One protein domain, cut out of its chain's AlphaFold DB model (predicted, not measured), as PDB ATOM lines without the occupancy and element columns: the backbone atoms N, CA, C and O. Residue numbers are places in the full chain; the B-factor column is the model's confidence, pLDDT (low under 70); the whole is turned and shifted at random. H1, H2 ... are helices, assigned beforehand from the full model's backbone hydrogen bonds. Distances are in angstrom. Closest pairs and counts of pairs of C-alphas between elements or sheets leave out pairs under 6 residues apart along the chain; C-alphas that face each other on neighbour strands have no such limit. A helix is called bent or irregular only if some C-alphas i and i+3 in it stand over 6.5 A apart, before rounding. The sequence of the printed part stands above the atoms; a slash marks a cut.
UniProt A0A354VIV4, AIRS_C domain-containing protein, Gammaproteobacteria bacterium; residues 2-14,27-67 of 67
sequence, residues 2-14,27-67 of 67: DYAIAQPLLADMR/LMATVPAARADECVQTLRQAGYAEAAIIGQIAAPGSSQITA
ATOM      1  N   ASP A   2      11.548 -13.232  25.213       62.25
ATOM      2  CA  ASP A   2      12.682 -14.141  24.999       62.25
ATOM      3  C   ASP A   2      12.570 -15.397  25.872       62.25
ATOM      4  O   ASP A   2      13.498 -15.762  26.587       62.25
ATOM      5  N   TYR A   3      11.399 -16.040  25.866       64.50
ATOM      6  CA  TYR A   3      11.185 -17.299  26.574       64.50
ATOM      7  C   TYR A   3      11.028 -18.441  25.569       64.50
ATOM      8  O   TYR A   3      10.276 -18.342  24.602       64.50
ATOM      9  N   ALA A   4      11.752 -19.535  25.806       69.81
ATOM     10  CA  ALA A   4      11.608 -20.781  25.066       69.81
ATOM     11  C   ALA A   4      10.924 -21.812  25.968       69.81
ATOM     12  O   ALA A   4      11.354 -22.034  27.100       69.81
ATOM     13  N   ILE A   5       9.864 -22.447  25.468       72.06
ATOM     14  CA  ILE A   5       9.244 -23.587  26.144       72.06
ATOM     15  C   ILE A   5      10.018 -24.847  25.753       72.06
ATOM     16  O   ILE A   5      10.199 -25.128  24.568       72.06
ATOM     17  N   ALA A   6      10.491 -25.604  26.744       77.50
ATOM     18  CA  ALA A   6      11.187 -26.860  26.496       77.50
ATOM     19  C   ALA A   6      10.250 -27.863  25.797       77.50
ATOM     20  O   ALA A   6       9.122 -28.063  26.242       77.50
ATOM     21  N   GLN A   7      10.719 -28.532  24.735       75.31
ATOM     22  CA  GLN A   7       9.915 -29.489  23.950       75.31
ATOM     23  C   GLN A   7       9.169 -30.553  24.777       75.31
ATOM     24  O   GLN A   7       8.008 -30.803  24.463       75.31
ATOM     25  N   PRO A   8       9.750 -31.146  25.840       77.88
ATOM     26  CA  PRO A   8       9.029 -32.107  26.675       77.88
ATOM     27  C   PRO A   8       7.760 -31.528  27.310       77.88
ATOM     28  O   PRO A   8       6.777 -32.243  27.471       77.88
ATOM     29  N   LEU A   9       7.755 -30.229  27.621       78.88
ATOM     30  CA  LEU A   9       6.612 -29.562  28.234       78.88
ATOM     31  C   LEU A   9       5.456 -29.363  27.245       78.88
ATOM     32  O   LEU A   9       4.307 -29.342  27.667       78.88
ATOM     33  N   LEU A  10       5.726 -29.265  25.933       80.44
ATOM     34  CA  LEU A  10       4.657 -29.153  24.930       80.44
ATOM     35  C   LEU A  10       3.756 -30.394  24.883       80.44
ATOM     36  O   LEU A  10       2.600 -30.285  24.486       80.44
ATOM     37  N   ALA A  11       4.276 -31.557  25.276       83.44
ATOM     38  CA  ALA A  11       3.505 -32.793  25.370       83.44
ATOM     39  C   ALA A  11       2.864 -32.996  26.755       83.44
ATOM     40  O   ALA A  11       2.117 -33.956  26.945       83.44
ATOM     41  N   ASP A  12       3.150 -32.125  27.728       87.12
ATOM     42  CA  ASP A  12       2.626 -32.250  29.082       87.12
ATOM     43  C   ASP A  12       1.202 -31.689  29.178       87.12
ATOM     44  O   ASP A  12       0.942 -30.520  28.886       87.12
ATOM     45  N   MET A  13       0.270 -32.512  29.658       87.62
ATOM     46  CA  MET A  13      -1.123 -32.116  29.875       87.62
ATOM     47  C   MET A  13      -1.261 -30.918  30.830       87.62
ATOM     48  O   MET A  13      -2.179 -30.113  30.673       87.62
ATOM     49  N   ARG A  14      -0.347 -30.758  31.793       87.00
ATOM     50  CA  ARG A  14      -0.342 -29.626  32.731       87.00
ATOM     51  C   ARG A  14      -0.124 -28.299  32.016       87.00
ATOM     52  O   ARG A  14      -0.732 -27.310  32.416       87.00
ATOM     53  N   LEU A  27      -8.789 -13.032  39.751       94.50
ATOM     54  CA  LEU A  27      -7.728 -12.041  39.927       94.50
ATOM     55  C   LEU A  27      -6.418 -12.731  40.322       94.50
ATOM     56  O   LEU A  27      -6.410 -13.595  41.195       94.50
ATOM     57  N   MET A  28      -5.304 -12.295  39.730       95.88
ATOM     58  CA  MET A  28      -3.955 -12.702  40.127       95.88
ATOM     59  C   MET A  28      -3.208 -11.494  40.692       95.88
ATOM     60  O   MET A  28      -3.114 -10.454  40.043       95.88
ATOM     61  N   ALA A  29      -2.685 -11.629  41.908       96.19
ATOM     62  CA  ALA A  29      -1.989 -10.561  42.613       96.19
ATOM     63  C   ALA A  29      -0.755 -11.098  43.342       96.19
ATOM     64  O   ALA A  29      -0.647 -12.292  43.619       96.19
ATOM     65  N   THR A  30       0.170 -10.198  43.669       97.62
ATOM     66  CA  THR A  30       1.332 -10.504  44.507       97.62
ATOM     67  C   THR A  30       1.251  -9.711  45.806       97.62
ATOM     68  O   THR A  30       0.762  -8.582  45.834       97.62
ATOM     69  N   VAL A  31       1.725 -10.316  46.893       97.56
ATOM     70  CA  VAL A  31       1.820  -9.705  48.225       97.56
ATOM     71  C   VAL A  31       3.183 -10.047  48.834       97.56
ATOM     72  O   VAL A  31       3.814 -11.013  48.395       97.56
ATOM     73  N   PRO A  32       3.666  -9.299  49.844       97.75
ATOM     74  CA  PRO A  32       4.839  -9.716  50.606       97.75
ATOM     75  C   PRO A  32       4.655 -11.136  51.154       97.75
ATOM     76  O   PRO A  32       3.602 -11.439  51.711       97.75
ATOM     77  N   ALA A  33       5.683 -11.984  51.041       97.19
ATOM     78  CA  ALA A  33       5.600 -13.402  51.411       97.19
ATOM     79  C   ALA A  33       5.093 -13.620  52.848       97.19
ATOM     80  O   ALA A  33       4.237 -14.464  53.083       97.19
ATOM     81  N   ALA A  34       5.539 -12.781  53.790       98.12
ATOM     82  CA  ALA A  34       5.110 -12.830  55.189       98.12
ATOM     83  C   ALA A  34       3.604 -12.573  55.406       98.12
ATOM     84  O   ALA A  34       3.095 -12.835  56.489       98.12
ATOM     85  N   ARG A  35       2.892 -12.046  54.400       98.25
ATOM     86  CA  ARG A  35       1.452 -11.745  54.448       98.25
ATOM     87  C   ARG A  35       0.607 -12.691  53.595       98.25
ATOM     88  O   ARG A  35      -0.603 -12.500  53.523       98.25
ATOM     89  N   ALA A  36       1.212 -13.667  52.918       98.25
ATOM     90  CA  ALA A  36       0.511 -14.506  51.948       98.25
ATOM     91  C   ALA A  36      -0.617 -15.327  52.598       98.25
ATOM     92  O   ALA A  36      -1.760 -15.274  52.138       98.25
ATOM     93  N   ASP A  37      -0.320 -16.005  53.710       98.44
ATOM     94  CA  ASP A  37      -1.300 -16.832  54.423       98.44
ATOM     95  C   ASP A  37      -2.434 -15.995  55.025       98.44
ATOM     96  O   ASP A  37      -3.606 -16.344  54.887       98.44
ATOM     97  N   GLU A  38      -2.094 -14.859  55.645       98.56
ATOM     98  CA  GLU A  38      -3.069 -13.909  56.196       98.56
ATOM     99  C   GLU A  38      -3.997 -13.382  55.093       98.56
ATOM    100  O   GLU A  38      -5.215 -13.395  55.248       98.56
ATOM    101  N   CYS A  39      -3.438 -12.981  53.948       98.38
ATOM    102  CA  CYS A  39      -4.204 -12.475  52.813       98.38
ATOM    103  C   CYS A  39      -5.231 -13.504  52.320       98.38
ATOM    104  O   CYS A  39      -6.410 -13.176  52.170       98.38
ATOM    105  N   VAL A  40      -4.813 -14.759  52.120       98.44
ATOM    106  CA  VAL A  40      -5.721 -15.831  51.690       98.44
ATOM    107  C   VAL A  40      -6.776 -16.137  52.750       98.44
ATOM    108  O   VAL A  40      -7.946 -16.297  52.407       98.44
ATOM    109  N   GLN A  41      -6.403 -16.174  54.031       98.62
ATOM    110  CA  GLN A  41      -7.354 -16.341  55.134       98.62
ATOM    111  C   GLN A  41      -8.430 -15.249  55.117       98.62
ATOM    112  O   GLN A  41      -9.620 -15.565  55.134       98.62
ATOM    113  N   THR A  42      -8.036 -13.976  55.019       98.56
ATOM    114  CA  THR A  42      -8.971 -12.846  54.959       98.56
ATOM    115  C   THR A  42      -9.878 -12.919  53.732       98.56
ATOM    116  O   THR A  42     -11.082 -12.709  53.855       98.56
ATOM    117  N   LEU A  43      -9.342 -13.260  52.555       98.38
ATOM    118  CA  LEU A  43     -10.142 -13.411  51.335       98.38
ATOM    119  C   LEU A  43     -11.180 -14.530  51.471       98.38
ATOM    120  O   LEU A  43     -12.348 -14.331  51.137       98.38
ATOM    121  N   ARG A  44     -10.786 -15.681  52.026       98.50
ATOM    122  CA  ARG A  44     -11.709 -16.792  52.290       98.50
ATOM    123  C   ARG A  44     -12.807 -16.394  53.273       98.50
ATOM    124  O   ARG A  44     -13.972 -16.674  53.015       98.50
ATOM    125  N   GLN A  45     -12.460 -15.689  54.350       98.50
ATOM    126  CA  GLN A  45     -13.429 -15.162  55.321       98.50
ATOM    127  C   GLN A  45     -14.381 -14.126  54.702       98.50
ATOM    128  O   GLN A  45     -15.543 -14.055  55.094       98.50
ATOM    129  N   ALA A  46     -13.922 -13.365  53.706       98.19
ATOM    130  CA  ALA A  46     -14.740 -12.424  52.941       98.19
ATOM    131  C   ALA A  46     -15.636 -13.095  51.876       98.19
ATOM    132  O   ALA A  46     -16.373 -12.400  51.180       98.19
ATOM    133  N   GLY A  47     -15.596 -14.427  51.745       98.00
ATOM    134  CA  GLY A  47     -16.437 -15.199  50.826       98.00
ATOM    135  C   GLY A  47     -15.734 -15.694  49.559       98.00
ATOM    136  O   GLY A  47     -16.346 -16.407  48.767       98.00
ATOM    137  N   TYR A  48     -14.447 -15.391  49.369       97.25
ATOM    138  CA  TYR A  48     -13.649 -15.903  48.251       97.25
ATOM    139  C   TYR A  48     -13.013 -17.252  48.614       97.25
ATOM    140  O   TYR A  48     -11.808 -17.342  48.846       97.25
ATOM    141  N   ALA A  49     -13.830 -18.305  48.698       96.69
ATOM    142  CA  ALA A  49     -13.404 -19.637  49.149       96.69
ATOM    143  C   ALA A  49     -12.205 -20.202  48.357       96.69
ATOM    144  O   ALA A  49     -11.290 -20.779  48.945       96.69
ATOM    145  N   GLU A  50     -12.171 -19.942  47.048       96.94
ATOM    146  CA  GLU A  50     -11.132 -20.416  46.124       96.94
ATOM    147  C   GLU A  50      -9.855 -19.556  46.126       96.94
ATOM    148  O   GLU A  50      -8.946 -19.789  45.330       96.94
ATOM    149  N   ALA A  51      -9.743 -18.551  47.005       98.19
ATOM    150  CA  ALA A  51      -8.495 -17.806  47.145       98.19
ATOM    151  C   ALA A  51      -7.356 -18.765  47.536       98.19
ATOM    152  O   ALA A  51      -7.473 -19.542  48.494       98.19
ATOM    153  N   ALA A  52      -6.251 -18.716  46.793       98.06
ATOM    154  CA  ALA A  52      -5.138 -19.643  46.943       98.06
ATOM    155  C   ALA A  52      -3.793 -18.981  46.629       98.06
ATOM    156  O   ALA A  52      -3.691 -18.105  45.770       98.06
ATOM    157  N   ILE A  53      -2.746 -19.451  47.308       98.12
ATOM    158  CA  ILE A  53      -1.357 -19.187  46.927       98.12
ATOM    159  C   ILE A  53      -0.993 -20.212  45.852       98.12
ATOM    160  O   ILE A  53      -0.951 -21.407  46.136       98.12
ATOM    161  N   ILE A  54      -0.727 -19.752  44.629       96.00
ATOM    162  CA  ILE A  54      -0.373 -20.621  43.488       96.00
ATOM    163  C   ILE A  54       1.124 -20.599  43.146       96.00
ATOM    164  O   ILE A  54       1.554 -21.244  42.195       96.00
ATOM    165  N   GLY A  55       1.930 -19.848  43.900       94.62
ATOM    166  CA  GLY A  55       3.367 -19.739  43.668       94.62
ATOM    167  C   GLY A  55       4.014 -18.591  44.435       94.62
ATOM    168  O   GLY A  55       3.408 -17.983  45.315       94.62
ATOM    169  N   GLN A  56       5.261 -18.295  44.077       94.44
ATOM    170  CA  GLN A  56       6.069 -17.229  44.667       94.44
ATOM    171  C   GLN A  56       6.933 -16.554  43.599       94.44
ATOM    172  O   GLN A  56       7.282 -17.170  42.592       94.44
ATOM    173  N   ILE A  57       7.311 -15.298  43.838       91.06
ATOM    174  CA  ILE A  57       8.242 -14.570  42.974       91.06
ATOM    175  C   ILE A  57       9.670 -14.836  43.451       91.06
ATOM    176  O   ILE A  57      10.017 -14.526  44.590       91.06
ATOM    177  N   ALA A  58      10.494 -15.406  42.576       86.69
ATOM    178  CA  ALA A  58      11.925 -15.568  42.803       86.69
ATOM    179  C   ALA A  58      12.705 -14.363  42.259       86.69
ATOM    180  O   ALA A  58      12.229 -13.638  41.381       86.69
ATOM    181  N   ALA A  59      13.924 -14.158  42.765       85.56
ATOM    182  CA  ALA A  59      14.844 -13.191  42.177       85.56
ATOM    183  C   ALA A  59      15.119 -13.536  40.696       85.56
ATOM    184  O   ALA A  59      15.100 -14.717  40.333       85.56
ATOM    185  N   PRO A  60      15.405 -12.538  39.839       78.38
ATOM    186  CA  PRO A  60      15.806 -12.785  38.457       78.38
ATOM    187  C   PRO A  60      16.994 -13.762  38.390       78.38
ATOM    188  O   PRO A  60      17.967 -13.605  39.127       78.38
ATOM    189  N   GLY A  61      16.922 -14.771  37.521       75.06
ATOM    190  CA  GLY A  61      17.913 -15.847  37.440       75.06
ATOM    191  C   GLY A  61      17.508 -16.916  36.426       75.06
ATOM    192  O   GLY A  61      16.745 -16.629  35.505       75.06
ATOM    193  N   SER A  62      18.000 -18.152  36.577       61.88
ATOM    194  CA  SER A  62      17.613 -19.269  35.706       61.88
ATOM    195  C   SER A  62      16.165 -19.695  35.978       61.88
ATOM    196  O   SER A  62      15.918 -20.676  36.682       61.88
ATOM    197  N   SER A  63      15.201 -18.948  35.444       67.19
ATOM    198  CA  SER A  63      13.811 -19.385  35.364       67.19
ATOM    199  C   SER A  63      13.770 -20.649  34.515       67.19
ATOM    200  O   SER A  63      13.973 -20.600  33.303       67.19
ATOM    201  N   GLN A  64      13.560 -21.793  35.160       67.75
ATOM    202  CA  GLN A  64      13.384 -23.067  34.479       67.75
ATOM    203  C   GLN A  64      11.901 -23.405  34.481       67.75
ATOM    204  O   GLN A  64      11.284 -23.513  35.540       67.75
ATOM    205  N   ILE A  65      11.334 -23.574  33.290       70.62
ATOM    206  CA  ILE A  65       9.998 -24.141  33.153       70.62
ATOM    207  C   ILE A  65      10.184 -25.656  33.154       70.62
ATOM    208  O   ILE A  65      10.733 -26.218  32.206       70.62
ATOM    209  N   THR A  66       9.800 -26.293  34.256       68.00
ATOM    210  CA  THR A  66       9.856 -27.750  34.397       68.00
ATOM    211  C   THR A  66       8.474 -28.336  34.158       68.00
ATOM    212  O   THR A  66       7.465 -27.694  34.457       68.00
ATOM    213  N   ALA A  67       8.464 -29.519  33.544       57.06
ATOM    214  CA  ALA A  67       7.293 -30.366  33.431       57.06
ATOM    215  C   ALA A  67       7.127 -31.099  34.756       57.06
ATOM    216  O   ALA A  67       7.727 -32.174  34.954       57.06
TER     217      ALA A  67
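This is residues 2 to 14 and 27 to 67 of the 67 residues of the protein "AIRS_C domain-containing protein" of Gammaproteobacteria bacterium (UniProt A0A354VIV4). A model with little regular structure: H2, the longest helix, lies at one end of an elongated outline, the short H1 lies toward the other end, and the long unnamed stretch of residues 46 to 67 runs from the end of H2 back toward H1. The printed part has 54 residues, with two named helices in the order H1, H2 and no named strand; the class is all helix, with 17 residues in named elements. It is only just extended, close to loose, with a radius of gyration of the C-alphas of 15.3 A, and spans 42 by 27 by 15 A.

H2, residues 33 to 45, measures 19.5 A from C-alpha 33 at (5.600, -13.402, 51.411) to C-alpha 45 at (-13.429, -15.162, 55.321). It is irregular: C-alphas 34 and 37 are 7.6 A apart. H1, residues 7 to 10, begins with C-alpha 7 at (9.915, -29.489, 23.950).

H2 and H1 are apart, with no C-alpha of the one within 8 A of the other. In H2, 7 of 9 O i to N i+4 pairs are within hydrogen-bond range; H1 is too short for such a pair.

The C-alphas of Gln 7 and Ala 46, the two farthest apart, are 41.7 A apart. The link from H1 to H2 runs across the cut, where residues 15 to 26 are not printed and C-alphas 14 and 27 are 20.4 A apart. Residues 2 to 4, 62 to 64 and 66 to 67 have pLDDT under 70.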